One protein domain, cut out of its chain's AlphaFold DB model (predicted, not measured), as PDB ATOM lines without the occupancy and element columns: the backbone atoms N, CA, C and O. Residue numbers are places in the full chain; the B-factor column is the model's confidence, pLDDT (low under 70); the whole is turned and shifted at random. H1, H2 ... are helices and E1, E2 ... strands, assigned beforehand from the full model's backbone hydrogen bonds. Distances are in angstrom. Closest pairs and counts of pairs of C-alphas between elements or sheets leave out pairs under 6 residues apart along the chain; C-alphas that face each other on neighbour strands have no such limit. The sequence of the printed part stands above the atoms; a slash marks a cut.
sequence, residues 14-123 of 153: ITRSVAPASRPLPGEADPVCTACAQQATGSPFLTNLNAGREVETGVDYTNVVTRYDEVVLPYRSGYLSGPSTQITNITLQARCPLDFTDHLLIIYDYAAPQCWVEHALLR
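AT A GLANCE: This is residues 14 to 123 of the 153 residues of an uncharacterized protein of Geodermatophilaceae bacterium (UniProt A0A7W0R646). Little regular structure: a flat, mostly looping chain in which parallel strands E1 and E2 lie side by side, H3 and H4 pack on E1, and H1, H2 and residues 14 to 33 make a lobe at the far end from H4. The 110 printed residues include four named helices and two strands, in order H1 H2 E1 H3 E2 H4, class mixed, with 34 residues in named elements. It is only just loose, close to compact, with radius of gyration of the C-alphas 16.0 A and spans 45 by 35 by 18 A.

IN THESE COORDINATES: H1, residues 34 to 38, begins at C-alpha 34 (16.725, 60.391, -31.248). H2 is 44 to 49, E1 61 to 65 (12.9 A), H3 75 to 78, E2 87 to 91 (13.4 A). H4, 113 to 121 (12.6 A), ends at C-alpha 121 (23.619, 49.619, -1.495).

HOW THE PARTS SIT: H1 and H2 only just touch, only at the corner, with 3 pairs of C-alphas within 8 A; the closest are those of Gln 38 and Phe 45, 5.4 A. E1 and E2 are parallel at 13 degrees; N 63 and O 88 are 2.8 A apart, within hydrogen-bond range. E1, H3, E2 form a strand-helix-strand unit, two parallel strands joined through a helix, with a right-handed crossover. The closest C-alphas of E1 and H3 are Val 65 and Gly 78, 6.5 A; of E1 and H4, Val 64 and Pro 113, 6.6 A. H3 and H4 are apart. In H1, H2 and H4 every O i to N i+4 pair is within range; H3 is too short for one.

THE WHOLE: The farthest C-alphas, Ala 21 and Arg 123, are 47.9 A apart. The printed part has no cut; links H2 to E1 and E2 to H4 are long. pLDDT is under 70 at residues 14 to 31 and 111.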
ATOM      1  N   ILE A  14      22.745  49.358 -29.489       42.72
ATOM      2  CA  ILE A  14      21.344  48.912 -29.616       42.72
ATOM      3  C   ILE A  14      21.163  48.342 -31.029       42.72
ATOM      4  O   ILE A  14      21.095  49.097 -32.003       42.72
ATOM      5  N   THR A  15      21.104  47.018 -31.179       35.81
ATOM      6  CA  THR A  15      20.741  46.395 -32.461       35.81
ATOM      7  C   THR A  15      19.229  46.215 -32.548       35.81
ATOM      8  O   THR A  15      18.592  45.632 -31.677       35.81
ATOM      9  N   ARG A  16      18.617  46.743 -33.612       37.03
ATOM     10  CA  ARG A  16      17.182  46.589 -33.869       37.03
ATOM     11  C   ARG A  16      16.938  45.255 -34.584       37.03
ATOM     12  O   ARG A  16      17.237  45.139 -35.771       37.03
ATOM     13  N   SER A  17      16.353  44.273 -33.904       36.03
ATOM     14  CA  SER A  17      15.858  43.037 -34.533       36.03
ATOM     15  C   SER A  17      14.519  43.265 -35.249       36.03
ATOM     16  O   SER A  17      13.496  42.756 -34.815       36.03
ATOM     17  N   VAL A  18      14.508  44.038 -36.347       35.12
ATOM     18  CA  VAL A  18      13.443  44.020 -37.377       35.12
ATOM     19  C   VAL A  18      14.044  44.440 -38.729       35.12
ATOM     20  O   VAL A  18      14.577  45.541 -38.857       35.12
ATOM     21  N   ALA A  19      13.951  43.592 -39.757       31.73
ATOM     22  CA  ALA A  19      14.281  43.929 -41.150       31.73
ATOM     23  C   ALA A  19      12.996  44.159 -41.980       31.73
ATOM     24  O   ALA A  19      11.975  43.568 -41.635       31.73
ATOM     25  N   PRO A  20      13.017  44.869 -43.128       44.81
ATOM     26  CA  PRO A  20      13.858  45.986 -43.539       44.81
ATOM     27  C   PRO A  20      12.996  47.248 -43.771       44.81
ATOM     28  O   PRO A  20      12.143  47.292 -44.651       44.81
ATOM     29  N   ALA A  21      13.272  48.320 -43.043       36.94
ATOM     30  CA  ALA A  21      12.962  49.668 -43.501       36.94
ATOM     31  C   ALA A  21      14.179  50.511 -43.142       36.94
ATOM     32  O   ALA A  21      14.425  50.743 -41.962       36.94
ATOM     33  N   SER A  22      14.981  50.810 -44.172       42.50
ATOM     34  CA  SER A  22      16.126  51.732 -44.177       42.50
ATOM     35  C   SER A  22      17.021  51.655 -42.938       42.50
ATOM     36  O   SER A  22      16.762  52.325 -41.948       42.50
ATOM     37  N   ARG A  23      18.112  50.877 -43.019       49.66
ATOM     38  CA  ARG A  23      19.260  51.046 -42.111       49.66
ATOM     39  C   ARG A  23      19.716  52.508 -42.228       49.66
ATOM     40  O   ARG A  23      20.206  52.846 -43.307       49.66
ATOM     41  N   PRO A  24      19.577  53.358 -41.197       49.06
ATOM     42  CA  PRO A  24      20.268  54.636 -41.202       49.06
ATOM     43  C   PRO A  24      21.766  54.335 -41.175       49.06
ATOM     44  O   PRO A  24      22.206  53.378 -40.519       49.06
ATOM     45  N   LEU A  25      22.549  55.091 -41.936       48.38
ATOM     46  CA  LEU A  25      24.001  54.955 -41.902       48.38
ATOM     47  C   LEU A  25      24.518  55.310 -40.494       48.38
ATOM     48  O   LEU A  25      23.861  56.066 -39.773       48.38
ATOM     49  N   PRO A  26      25.686  54.788 -40.073       48.47
ATOM     50  CA  PRO A  26      26.293  55.180 -38.805       48.47
ATOM     51  C   PRO A  26      26.407  56.711 -38.726       48.47
ATOM     52  O   PRO A  26      27.122  57.317 -39.521       48.47
ATOM     53  N   GLY A  27      25.675  57.328 -37.793       49.97
ATOM     54  CA  GLY A  27      25.661  58.780 -37.591       49.97
ATOM     55  C   GLY A  27      24.461  59.543 -38.172       49.97
ATOM     56  O   GLY A  27      24.395  60.754 -37.970       49.97
ATOM     57  N   GLU A  28      23.500  58.894 -38.834       50.09
ATOM     58  CA  GLU A  28      22.230  59.549 -39.182       50.09
ATOM     59  C   GLU A  28      21.267  59.575 -37.989       50.09
ATOM     60  O   GLU A  28      21.051  58.571 -37.309       50.09
ATOM     61  N   ALA A  29      20.671  60.742 -37.740       54.56
ATOM     62  CA  ALA A  29      19.575  60.884 -36.796       54.56
ATOM     63  C   ALA A  29      18.381  60.058 -37.295       54.56
ATOM     64  O   ALA A  29      17.807  60.379 -38.332       54.56
ATOM     65  N   ASP A  30      18.007  59.010 -36.562       57.00
ATOM     66  CA  ASP A  30      16.723  58.339 -36.748       57.00
ATOM     67  C   ASP A  30      15.620  59.346 -36.367       57.00
ATOM     68  O   ASP A  30      15.491  59.681 -35.182       57.00
ATOM     69  N   PRO A  31      14.834  59.867 -37.332       59.88
ATOM     70  CA  PRO A  31      13.832  60.894 -37.058       59.88
ATOM     71  C   PRO A  31      12.676  60.367 -36.197       59.88
ATOM     72  O   PRO A  31      11.870  61.155 -35.705       59.88
ATOM     73  N   VAL A  32      12.585  59.046 -36.009       71.81
ATOM     74  CA  VAL A  32      11.575  58.382 -35.180       71.81
ATOM     75  C   VAL A  32      12.091  58.157 -33.754       71.81
ATOM     76  O   VAL A  32      11.288  58.080 -32.825       71.81
ATOM     77  N   CYS A  33      13.413  58.087 -33.544       83.12
ATOM     78  CA  CYS A  33      14.003  57.836 -32.229       83.12
ATOM     79  C   CYS A  33      15.405  58.454 -32.056       83.12
ATOM     80  O   CYS A  33      16.432  57.793 -32.235       83.12
ATOM     81  N   THR A  34      15.462  59.700 -31.574       89.56
ATOM     82  CA  THR A  34      16.725  60.391 -31.248       89.56
ATOM     83  C   THR A  34      17.617  59.578 -30.304       89.56
ATOM     84  O   THR A  34      18.816  59.447 -30.543       89.56
ATOM     85  N   ALA A  35      17.038  58.979 -29.258       88.12
ATOM     86  CA  ALA A  35      17.787  58.187 -28.282       88.12
ATOM     87  C   ALA A  35      18.387  56.908 -28.889       88.12
ATOM     88  O   ALA A  35      19.451  56.467 -28.460       88.12
ATOM     89  N   CYS A  36      17.734  56.317 -29.892       85.88
ATOM     90  CA  CYS A  36      18.237  55.135 -30.586       85.88
ATOM     91  C   CYS A  36      19.484  55.493 -31.403       85.88
ATOM     92  O   CYS A  36      20.495  54.801 -31.316       85.88
ATOM     93  N   ALA A  37      19.448  56.616 -32.127       87.56
ATOM     94  CA  ALA A  37      20.603  57.114 -32.873       87.56
ATOM     95  C   ALA A  37      21.763  57.521 -31.948       87.56
ATOM     96  O   ALA A  37      22.927  57.273 -32.253       87.56
ATOM     97  N   GLN A  38      21.455  58.107 -30.788       90.88
ATOM     98  CA  GLN A  38      22.465  58.466 -29.791       90.88
ATOM     99  C   GLN A  38      23.124  57.239 -29.154       90.88
ATOM    100  O   GLN A  38      24.327  57.274 -28.929       90.88
ATOM    101  N   GLN A  39      22.387  56.154 -28.913       91.38
ATOM    102  CA  GLN A  39      22.906  54.910 -28.324       91.38
ATOM    103  C   GLN A  39      23.485  53.931 -29.356       91.38
ATOM    104  O   GLN A  39      23.854  52.815 -29.004       91.38
ATOM    105  N   ALA A  40      23.561  54.308 -30.633       87.75
ATOM    106  CA  ALA A  40      24.248  53.509 -31.638       87.75
ATOM    107  C   ALA A  40      25.774  53.657 -31.500       87.75
ATOM    108  O   ALA A  40      26.296  54.756 -31.307       87.75
ATOM    109  N   THR A  41      26.510  52.559 -31.655       86.38
ATOM    110  CA  THR A  41      27.981  52.565 -31.676       86.38
ATOM    111  C   THR A  41      28.536  53.524 -32.717       86.38
ATOM    112  O   THR A  41      28.041  53.609 -33.842       86.38
ATOM    113  N   GLY A  42      29.589  54.246 -32.333       87.12
ATOM    114  CA  GLY A  42      30.189  55.284 -33.167       87.12
ATOM    115  C   GLY A  42      29.340  56.549 -33.323       87.12
ATOM    116  O   GLY A  42      29.727  57.424 -34.096       87.12
ATOM    117  N   SER A  43      28.212  56.692 -32.612       90.25
ATOM    118  CA  SER A  43      27.458  57.946 -32.636       90.25
ATOM    119  C   SER A  43      28.326  59.108 -32.123       90.25
ATOM    120  O   SER A  43      29.170  58.920 -31.235       90.25
ATOM    121  N   PRO A  44      28.116  60.341 -32.619       93.31
ATOM    122  CA  PRO A  44      28.780  61.518 -32.063       93.31
ATOM    123  C   PRO A  44      28.495  61.695 -30.565       93.31
ATOM    124  O   PRO A  44      29.356  62.156 -29.822       93.31
ATOM    125  N   PHE A  45      27.302  61.288 -30.120       92.31
ATOM    126  CA  PHE A  45      26.904  61.348 -28.718       92.31
ATOM    127  C   PHE A  45      27.756  60.430 -27.836       92.31
ATOM    128  O   PHE A  45      28.391  60.933 -26.915       92.31
ATOM    129  N   LEU A  46      27.826  59.123 -28.130       91.69
ATOM    130  CA  LEU A  46      28.657  58.188 -27.357       91.69
ATOM    131  C   LEU A  46      30.142  58.525 -27.484       91.69
ATOM    132  O   LEU A  46      30.874  58.417 -26.507       91.69
ATOM    133  N   THR A  47      30.585  58.987 -28.657       92.88
ATOM    134  CA  THR A  47      31.968  59.445 -28.855       92.88
ATOM    135  C   THR A  47      32.316  60.589 -27.904       92.88
ATOM    136  O   THR A  47      33.362  60.553 -27.267       92.88
ATOM    137  N   ASN A  48      31.437  61.588 -27.778       94.06
ATOM    138  CA  ASN A  48      31.644  62.709 -26.866       94.06
ATOM    139  C   ASN A  48      31.485  62.299 -25.393       94.06
ATOM    140  O   ASN A  48      32.291  62.708 -24.563       94.06
ATOM    141  N   LEU A  49      30.480  61.474 -25.075       90.81
ATOM    142  CA  LEU A  49      30.238  60.960 -23.724       90.81
ATOM    143  C   LEU A  49      31.457  60.194 -23.192       90.81
ATOM    144  O   LEU A  49      31.876  60.410 -22.059       90.81
ATOM    145  N   ASN A  50      32.064  59.359 -24.038       89.31
ATOM    146  CA  ASN A  50      33.179  58.490 -23.669       89.31
ATOM    147  C   ASN A  50      34.564  59.129 -23.896       89.31
ATOM    148  O   ASN A  50      35.577  58.462 -23.708       89.31
ATOM    149  N   ALA A  51      34.646  60.403 -24.304       90.69
ATOM    150  CA  ALA A  51      35.925  61.082 -24.557       90.69
ATOM    151  C   ALA A  51      36.730  61.377 -23.275       90.69
ATOM    152  O   ALA A  51      37.920  61.689 -23.345       90.69
ATOM    153  N   GLY A  52      36.075  61.327 -22.113       87.19
ATOM    154  CA  GLY A  52      36.657  61.638 -20.811       87.19
ATOM    155  C   GLY A  52      36.829  60.416 -19.912       87.19
ATOM    156  O   GLY A  52      37.098  59.303 -20.359       87.19
ATOM    157  N   ARG A  53      36.684  60.641 -18.604       87.94
ATOM    158  CA  ARG A  53      36.569  59.541 -17.646       87.94
ATOM    159  C   ARG A  53      35.178  58.945 -17.760       87.94
ATOM    160  O   ARG A  53      34.195  59.669 -17.699       87.94
ATOM    161  N   GLU A  54      35.127  57.629 -17.868       89.44
ATOM    162  CA  GLU A  54      33.869  56.891 -17.931       89.44
ATOM    163  C   GLU A  54      33.151  56.836 -16.571       89.44
ATOM    164  O   GLU A  54      31.931  56.723 -16.502       89.44
ATOM    165  N   VAL A  55      33.917  56.961 -15.482       91.19
ATOM    166  CA  VAL A  55      33.415  56.964 -14.105       91.19
ATOM    167  C   VAL A  55      33.809  58.235 -13.359       91.19
ATOM    168  O   VAL A  55      34.942  58.719 -13.458       91.19
ATOM    169  N   GLU A  56      32.866  58.777 -12.586       91.25
ATOM    170  CA  GLU A  56      33.040  60.029 -11.846       91.25
ATOM    171  C   GLU A  56      33.738  59.830 -10.508       91.25
ATOM    172  O   GLU A  56      33.542  58.829  -9.832       91.25
ATOM    173  N   THR A  57      34.542  60.800 -10.075       91.31
ATOM    174  CA  THR A  57      35.289  60.680  -8.809       91.31
ATOM    175  C   THR A  57      34.346  60.620  -7.604       91.31
ATOM    176  O   THR A  57      33.506  61.497  -7.431       91.31
ATOM    177  N   GLY A  58      34.530  59.617  -6.738       90.31
ATOM    178  CA  GLY A  58      33.747  59.449  -5.508       90.31
ATOM    179  C   GLY A  58      32.445  58.658  -5.668       90.31
ATOM    180  O   GLY A  58      31.679  58.583  -4.713       90.31
ATOM    181  N   VAL A  59      32.192  58.072  -6.844       93.88
ATOM    182  CA  VAL A  59      31.021  57.221  -7.107       93.88
ATOM    183  C   VAL A  59      31.463  55.783  -7.350       93.88
ATOM    184  O   VAL A  59      32.304  55.548  -8.206       93.88
ATOM    185  N   ASP A  60      30.884  54.816  -6.648       95.69
ATOM    186  CA  ASP A  60      31.164  53.398  -6.876       95.69
ATOM    187  C   ASP A  60      30.167  52.787  -7.868       95.69
ATOM    188  O   ASP A  60      28.954  52.967  -7.751       95.69
ATOM    189  N   TYR A  61      30.672  52.028  -8.839       94.81
ATOM    190  CA  TYR A  61      29.888  51.470  -9.935       94.81
ATOM    191  C   TYR A  61      29.832  49.946  -9.847       94.81
ATOM    192  O   TYR A  61      30.850  49.256  -9.867       94.81
ATOM    193  N   THR A  62      28.615  49.406  -9.809       93.94
ATOM    194  CA  THR A  62      28.361  47.967  -9.964       93.94
ATOM    195  C   THR A  62      27.563  47.771 -11.228       93.94
ATOM    196  O   THR A  62      26.412  48.187 -11.302       93.94
ATOM    197  N   ASN A  63      28.180  47.156 -12.223       93.88
ATOM    198  CA  ASN A  63      27.588  47.005 -13.532       93.88
ATOM    199  C   ASN A  63      27.367  45.525 -13.845       93.88
ATOM    200  O   ASN A  63      28.300  44.720 -13.796       93.88
ATOM    201  N   VAL A  64      26.117  45.173 -14.134       92.94
ATOM    202  CA  VAL A  64      25.669  43.793 -14.333       92.94
ATOM    203  C   VAL A  64      25.104  43.668 -15.741       92.94
ATOM    204  O   VAL A  64      24.190  44.395 -16.108       92.94
ATOM    205  N   VAL A  65      25.640  42.731 -16.518       94.19
ATOM    206  CA  VAL A  65      25.225  42.444 -17.898       94.19
ATOM    207  C   VAL A  65      24.832  40.974 -18.037       94.19
ATOM    208  O   VAL A  65      25.308  40.122 -17.280       94.19
ATOM    209  N   THR A  66      24.023  40.644 -19.040       94.25
ATOM    210  CA  THR A  66      23.687  39.256 -19.393       94.25
ATOM    211  C   THR A  66      24.301  38.869 -20.733       94.25
ATOM    212  O   THR A  66      24.284  39.643 -21.682       94.25
ATOM    213  N   ARG A  67      24.828  37.643 -20.856       95.94
ATOM    214  CA  ARG A  67      25.307  37.116 -22.150       95.94
ATOM    215  C   ARG A  67      24.183  36.934 -23.175       95.94
ATOM    216  O   ARG A  67      24.484  36.698 -24.341       95.94
ATOM    217  N   TYR A  68      22.935  36.965 -22.712       96.25
ATOM    218  CA  TYR A  68      21.725  36.831 -23.517       96.25
ATOM    219  C   TYR A  68      21.101  38.177 -23.881       96.25
ATOM    220  O   TYR A  68      19.995  38.182 -24.401       96.25
ATOM    221  N   ASP A  69      21.796  39.289 -23.619       95.19
ATOM    222  CA  ASP A  69      21.366  40.599 -24.091       95.19
ATOM    223  C   ASP A  69      21.228  40.578 -25.620       95.19
ATOM    224  O   ASP A  69      22.185  40.295 -26.343       95.19
ATOM    225  N   GLU A  70      20.018  40.822 -26.100       94.62
ATOM    226  CA  GLU A  70      19.641  40.856 -27.508       94.62
ATOM    227  C   GLU A  70      19.622  42.278 -28.078       94.62
ATOM    228  O   GLU A  70      19.497  42.461 -29.294       94.62
ATOM    229  N   VAL A  71      19.747  43.282 -27.208       92.50
ATOM    230  CA  VAL A  71      19.691  44.697 -27.559       92.50
ATOM    231  C   VAL A  71      21.102  45.250 -27.628       92.50
ATOM    232  O   VAL A  71      21.481  45.694 -28.704       92.50
ATOM    233  N   VAL A  72      21.863  45.186 -26.532       91.19
ATOM    234  CA  VAL A  72      23.233  45.686 -26.363       91.19
ATOM    235  C   VAL A  72      24.250  44.626 -26.777       91.19
ATOM    236  O   VAL A  72      24.578  43.717 -26.016       91.19
ATOM    237  N   LEU A  73      24.797  44.756 -27.988       88.69
ATOM    238  CA  LEU A  73      25.721  43.767 -28.556       88.69
ATOM    239  C   LEU A  73      27.111  44.348 -28.879       88.69
ATOM    240  O   LEU A  73      27.193  45.457 -29.380       88.69
ATOM    241  N   PRO A  74      28.218  43.607 -28.678       94.12
ATOM    242  CA  PRO A  74      28.305  42.437 -27.807       94.12
ATOM    243  C   PRO A  74      27.937  42.817 -26.363       94.12
ATOM    244  O   PRO A  74      28.207  43.931 -25.943       94.12
ATOM    245  N   TYR A  75      27.392  41.894 -25.566       93.06
ATOM    246  CA  TYR A  75      26.903  42.202 -24.207       93.06
ATOM    247  C   TYR A  75      27.921  42.905 -23.286       93.06
ATOM    248  O   TYR A  75      27.561  43.657 -22.382       93.06
ATOM    249  N   ARG A  76      29.224  42.680 -23.510       94.44
ATOM    250  CA  ARG A  76      30.301  43.342 -22.755       94.44
ATOM    251  C   ARG A  76      30.460  44.817 -23.084       94.44
ATOM    252  O   ARG A  76      31.163  45.500 -22.355       94.44
ATOM    253  N   SER A  77      29.797  45.319 -24.116       92.38
ATOM    254  CA  SER A  77      29.687  46.748 -24.373       92.38
ATOM    255  C   SER A  77      29.053  47.516 -23.214       92.38
ATOM    256  O   SER A  77      29.264  48.716 -23.116       92.38
ATOM    257  N   GLY A  78      28.322  46.846 -22.319       91.50
ATOM    258  CA  GLY A  78      27.863  47.462 -21.079       91.50
ATOM    259  C   GLY A  78      28.963  47.662 -20.032       91.50
ATOM    260  O   GLY A  78      28.723  48.388 -19.080       91.50
ATOM    261  N   TYR A  79      30.138  47.024 -20.136       95.06
ATOM    262  CA  TYR A  79      31.197  47.085 -19.114       95.06
ATOM    263  C   TYR A  79      31.870  48.445 -19.016       95.06
ATOM    264  O   TYR A  79      32.340  48.960 -20.022       95.06
ATOM    265  N   LEU A  80      32.032  48.937 -17.785       93.75
ATOM    266  CA  LEU A  80      32.707  50.202 -17.526       93.75
ATOM    267  C   LEU A  80      34.225  50.050 -17.390       93.75
ATOM    268  O   LEU A  80      34.696  49.077 -16.794       93.75
ATOM    269  N   SER A  81      34.993  51.030 -17.863       92.44
ATOM    270  CA  SER A  81      36.449  51.094 -17.696       92.44
ATOM    271  C   SER A  81      36.856  52.100 -16.618       92.44
ATOM    272  O   SER A  81      36.315  53.198 -16.510       92.44
ATOM    273  N   GLY A  82      37.849  51.739 -15.804       89.88
ATOM    274  CA  GLY A  82      38.340  52.581 -14.712       89.88
ATOM    275  C   GLY A  82      39.008  51.776 -13.594       89.88
ATOM    276  O   GLY A  82      39.261  50.579 -13.761       89.88
ATOM    277  N   PRO A  83      39.334  52.411 -12.455       92.12
ATOM    278  CA  PRO A  83      39.993  51.738 -11.341       92.12
ATOM    279  C   PRO A  83      39.145  50.589 -10.785       92.12
ATOM    280  O   PRO A  83      37.974  50.770 -10.450       92.12
ATOM    281  N   SER A  84      39.752  49.418 -10.579       89.88
ATOM    282  CA  SER A  84      39.069  48.258  -9.978       89.88
ATOM    283  C   SER A  84      38.634  48.486  -8.526       89.88
ATOM    284  O   SER A  84      37.887  47.691  -7.970       89.88
ATOM    285  N   THR A  85      39.124  49.550  -7.886       92.25
ATOM    286  CA  THR A  85      38.666  49.994  -6.563       92.25
ATOM    287  C   THR A  85      37.292  50.660  -6.606       92.25
ATOM    288  O   THR A  85      36.669  50.789  -5.563       92.25
ATOM    289  N   GLN A  86      36.846  51.088  -7.790       93.50
ATOM    290  CA  GLN A  86      35.638  51.878  -8.013       93.50
ATOM    291  C   GLN A  86      34.592  51.129  -8.849       93.50
ATOM    292  O   GLN A  86      33.402  51.410  -8.746       93.50
ATOM    293  N   ILE A  87      35.021  50.176  -9.681       95.56
ATOM    294  CA  ILE A  87      34.154  49.465 -10.624       95.56
ATOM    295  C   ILE A  87      34.165  47.966 -10.344       95.56
ATOM    296  O   ILE A  87      35.226  47.341 -10.306       95.56
ATOM    297  N   THR A  88      32.975  47.375 -10.297       94.38
ATOM    298  CA  THR A  88      32.776  45.934 -10.463       94.38
ATOM    299  C   THR A  88      31.910  45.672 -11.694       94.38
ATOM    300  O   THR A  88      30.725  45.997 -11.696       94.38
ATOM    301  N   ASN A  89      32.480  45.027 -12.716       94.31
ATOM    302  CA  ASN A  89      31.748  44.520 -13.880       94.31
ATOM    303  C   ASN A  89      31.420  43.035 -13.716       94.31
ATOM    304  O   ASN A  89      32.287  42.235 -13.354       94.31
ATOM    305  N   ILE A  90      30.181  42.656 -14.015       92.00
ATOM    306  CA  ILE A  90      29.648  41.331 -13.722       92.00
ATOM    307  C   ILE A  90      28.849  40.813 -14.913       92.00
ATOM    308  O   ILE A  90      27.891  41.443 -15.338       92.00
ATOM    309  N   THR A  91      29.194  39.626 -15.416       93.00
ATOM    310  CA  THR A  91      28.291  38.859 -16.288       93.00
ATOM    311  C   THR A  91      27.432  37.960 -15.411       93.00
ATOM    312  O   THR A  91      27.986  37.135 -14.681       93.00
ATOM    313  N   LEU A  92      26.108  38.059 -15.514       91.44
ATOM    314  CA  LEU A  92      25.146  37.239 -14.768       91.44
ATOM    315  C   LEU A  92      25.524  35.750 -14.791       91.44
ATOM    316  O   LEU A  92      25.674  35.101 -13.754       91.44
ATOM    317  N   GLN A  93      25.826  35.232 -15.981       92.25
ATOM    318  CA  GLN A  93      26.125  33.815 -16.181       92.25
ATOM    319  C   GLN A  93      27.480  33.363 -15.622       92.25
ATOM    320  O   GLN A  93      27.739  32.162 -15.572       92.25
ATOM    321  N   ALA A  94      28.334  34.279 -15.152       89.44
ATOM    322  CA  ALA A  94      29.532  33.913 -14.396       89.44
ATOM    323  C   ALA A  94      29.195  33.375 -12.991       89.44
ATOM    324  O   ALA A  94      30.011  32.663 -12.401       89.44
ATOM    325  N   ARG A  95      28.008  33.698 -12.452       83.19
ATOM    326  CA  ARG A  95      27.508  33.169 -11.168       83.19
ATOM    327  C   ARG A  95      26.284  32.292 -11.307       83.19
ATOM    328  O   ARG A  95      26.200  31.283 -10.615       83.19
ATOM    329  N   CYS A  96      25.399  32.630 -12.232       88.81
ATOM    330  CA  CYS A  96      24.189  31.872 -12.499       88.81
ATOM    331  C   CYS A  96      24.257  31.302 -13.923       88.81
ATOM    332  O   CYS A  96      23.633  31.831 -14.836       88.81
ATOM    333  N   PRO A  97      25.049  30.242 -14.176       89.94
ATOM    334  CA  PRO A  97      25.284  29.749 -15.538       89.94
ATOM    335  C   PRO A  97      24.026  29.206 -16.237       89.94
ATOM    336  O   PRO A  97      24.022  29.105 -17.466       89.94
ATOM    337  N   LEU A  98      22.994  28.861 -15.457       90.94
ATOM    338  CA  LEU A  98      21.680  28.383 -15.906       90.94
ATOM    339  C   LEU A  98      20.607  29.480 -15.908       90.94
ATOM    340  O   LEU A  98      19.427  29.181 -16.048       90.94
ATOM    341  N   ASP A  99      21.010  30.730 -15.720       89.56
ATOM    342  CA  ASP A  99      20.126  31.880 -15.784       89.56
ATOM    343  C   ASP A  99      20.144  32.462 -17.198       89.56
ATOM    344  O   ASP A  99      21.201  32.847 -17.715       89.56
ATOM    345  N   PHE A 100      18.974  32.455 -17.831       93.06
ATOM    346  CA  PHE A 100      18.763  32.819 -19.232       93.06
ATOM    347  C   PHE A 100      18.113  34.192 -19.403       93.06
ATOM    348  O   PHE A 100      17.633  34.499 -20.490       93.06
ATOM    349  N   THR A 101      18.099  35.006 -18.350       92.81
ATOM    350  CA  THR A 101      17.492  36.331 -18.372       92.81
ATOM    351  C   THR A 101      18.099  37.235 -19.454       92.81
ATOM    352  O   THR A 101      19.325  37.320 -19.600       92.81
ATOM    353  N   ASP A 102      17.219  37.885 -20.218       93.56
ATOM    354  CA  ASP A 102      17.515  38.755 -21.363       93.56
ATOM    355  C   ASP A 102      17.647  40.242 -20.969       93.56
ATOM    356  O   ASP A 102      17.674  40.582 -19.778       93.56
ATOM    357  N   HIS A 103      17.761  41.132 -21.963       94.19
ATOM    358  CA  HIS A 103      17.935  42.574 -21.752       94.19
ATOM    359  C   HIS A 103      16.812  43.211 -20.923       94.19
ATOM    360  O   HIS A 103      17.071  44.040 -20.051       94.19
ATOM    361  N   LEU A 104      15.554  42.848 -21.188       93.38
ATOM    362  CA  LEU A 104      14.397  43.467 -20.535       93.38
ATOM    363  C   LEU A 104      14.112  42.847 -19.173       93.38
ATOM    364  O   LEU A 104      13.597  43.519 -18.276       93.38
ATOM    365  N   LEU A 105      14.436  41.568 -19.008       92.06
ATOM    366  CA  LEU A 105      14.128  40.829 -17.794       92.06
ATOM    367  C   LEU A 105      15.215  40.952 -16.717       92.06
ATOM    368  O   LEU A 105      14.918  40.690 -15.550       92.06
ATOM    369  N   ILE A 106      16.426  41.427 -17.042       90.31
ATOM    370  CA  ILE A 106      17.540  41.542 -16.074       90.31
ATOM    371  C   ILE A 106      17.213  42.409 -14.855       90.31
ATOM    372  O   ILE A 106      17.680  42.130 -13.753       90.31
ATOM    373  N   ILE A 107      16.358  43.421 -15.017       87.06
ATOM    374  CA  ILE A 107      15.927  44.293 -13.916       87.06
ATOM    375  C   ILE A 107      14.932  43.614 -12.960       87.06
ATOM    376  O   ILE A 107      14.758  44.066 -11.830       87.06
ATOM    377  N   TYR A 108      14.291  42.525 -13.391       86.75
ATOM    378  CA  TYR A 108      13.332  41.750 -12.598       86.75
ATOM    379  C   TYR A 108      13.942  40.473 -12.003       86.75
ATOM    380  O   TYR A 108      13.270  39.770 -11.248       86.75
ATOM    381  N   ASP A 109      15.205  40.176 -12.307       83.75
ATOM    382  CA  ASP A 109      15.872  38.939 -11.911       83.75
ATOM    383  C   ASP A 109      16.263  38.909 -10.426       83.75
ATOM    384  O   ASP A 109      17.071  39.714  -9.956       83.75
ATOM    385  N   TYR A 110      15.720  37.939  -9.689       75.81
ATOM    386  CA  TYR A 110      15.959  37.775  -8.254       75.81
ATOM    387  C   TYR A 110      17.262  37.043  -7.906       75.81
ATOM    388  O   TYR A 110      17.763  37.200  -6.793       75.81
ATOM    389  N   ALA A 111      17.801  36.206  -8.796       65.75
ATOM    390  CA  ALA A 111      18.794  35.197  -8.429       65.75
ATOM    391  C   ALA A 111      20.144  35.825  -8.060       65.75
ATOM    392  O   ALA A 111      20.659  35.595  -6.968       65.75
ATOM    393  N   ALA A 112      20.704  36.658  -8.936       71.44
ATOM    394  CA  ALA A 112      21.999  37.302  -8.690       71.44
ATOM    395  C   ALA A 112      22.046  38.814  -8.951       71.44
ATOM    396  O   ALA A 112      22.649  39.506  -8.123       71.44
ATOM    397  N   PRO A 113      21.408  39.372 -10.000       77.88
ATOM    398  CA  PRO A 113      21.405  40.813 -10.247       77.88
ATOM    399  C   PRO A 113      20.878  41.613  -9.055       77.88
ATOM    400  O   PRO A 113      21.573  42.505  -8.565       77.88
ATOM    401  N   GLN A 114      19.727  41.230  -8.499       79.88
ATOM    402  CA  GLN A 114      19.189  41.872  -7.295       79.88
ATOM    403  C   GLN A 114      20.087  41.708  -6.060       79.88
ATOM    404  O   GLN A 114      20.257  42.664  -5.303       79.88
ATOM    405  N   CYS A 115      20.736  40.550  -5.879       80.19
ATOM    406  CA  CYS A 115      21.693  40.359  -4.784       80.19
ATOM    407  C   CYS A 115      22.874  41.343  -4.872       80.19
ATOM    408  O   CYS A 115      23.314  41.858  -3.844       80.19
ATOM    409  N   TRP A 116      23.389  41.631  -6.075       87.31
ATOM    410  CA  TRP A 116      24.442  42.636  -6.254       87.31
ATOM    411  C   TRP A 116      23.960  44.050  -5.973       87.31
ATOM    412  O   TRP A 116      24.711  44.806  -5.361       87.31
ATOM    413  N   VAL A 117      22.728  44.393  -6.361       87.50
ATOM    414  CA  VAL A 117      22.136  45.706  -6.068       87.50
ATOM    415  C   VAL A 117      22.013  45.910  -4.561       87.50
ATOM    416  O   VAL A 117      22.560  46.875  -4.031       87.50
ATOM    417  N   GLU A 118      21.381  44.981  -3.840       86.94
ATOM    418  CA  GLU A 118      21.271  45.078  -2.379       86.94
ATOM    419  C   GLU A 118      22.647  45.110  -1.711       86.94
ATOM    420  O   GLU A 118      22.898  45.914  -0.814       86.94
ATOM    421  N   HIS A 119      23.567  44.249  -2.153       87.00
ATOM    422  CA  HIS A 119      24.908  44.217  -1.595       87.00
ATOM    423  C   HIS A 119      25.669  45.520  -1.843       87.00
ATOM    424  O   HIS A 119      26.369  45.948  -0.933       87.00
ATOM    425  N   ALA A 120      25.559  46.131  -3.026       90.00
ATOM    426  CA  ALA A 120      26.187  47.412  -3.348       90.00
ATOM    427  C   ALA A 120      25.600  48.558  -2.509       90.00
ATOM    428  O   ALA A 120      26.350  49.384  -2.008       90.00
ATOM    429  N   LEU A 121      24.283  48.572  -2.282       90.75
ATOM    430  CA  LEU A 121      23.619  49.619  -1.495       90.75
ATOM    431  C   LEU A 121      23.894  49.534   0.015       90.75
ATOM    432  O   LEU A 121      23.751  50.524   0.727       90.75
ATOM    433  N   LEU A 122      24.249  48.354   0.529       90.44
ATOM    434  CA  LEU A 122      24.426  48.104   1.965       90.44
ATOM    435  C   LEU A 122      25.889  48.177   2.437       90.44
ATOM    436  O   LEU A 122      26.202  47.687   3.530       90.44
ATOM    437  N   ARG A 123      26.795  48.737   1.631       87.38
ATOM    438  CA  ARG A 123      28.227  48.856   1.941       87.38
ATOM    439  C   ARG A 123      28.855  50.066   1.254       87.38
ATOM    440  O   ARG A 123      28.293  50.595   0.307       87.38
TER     441      ARG A 123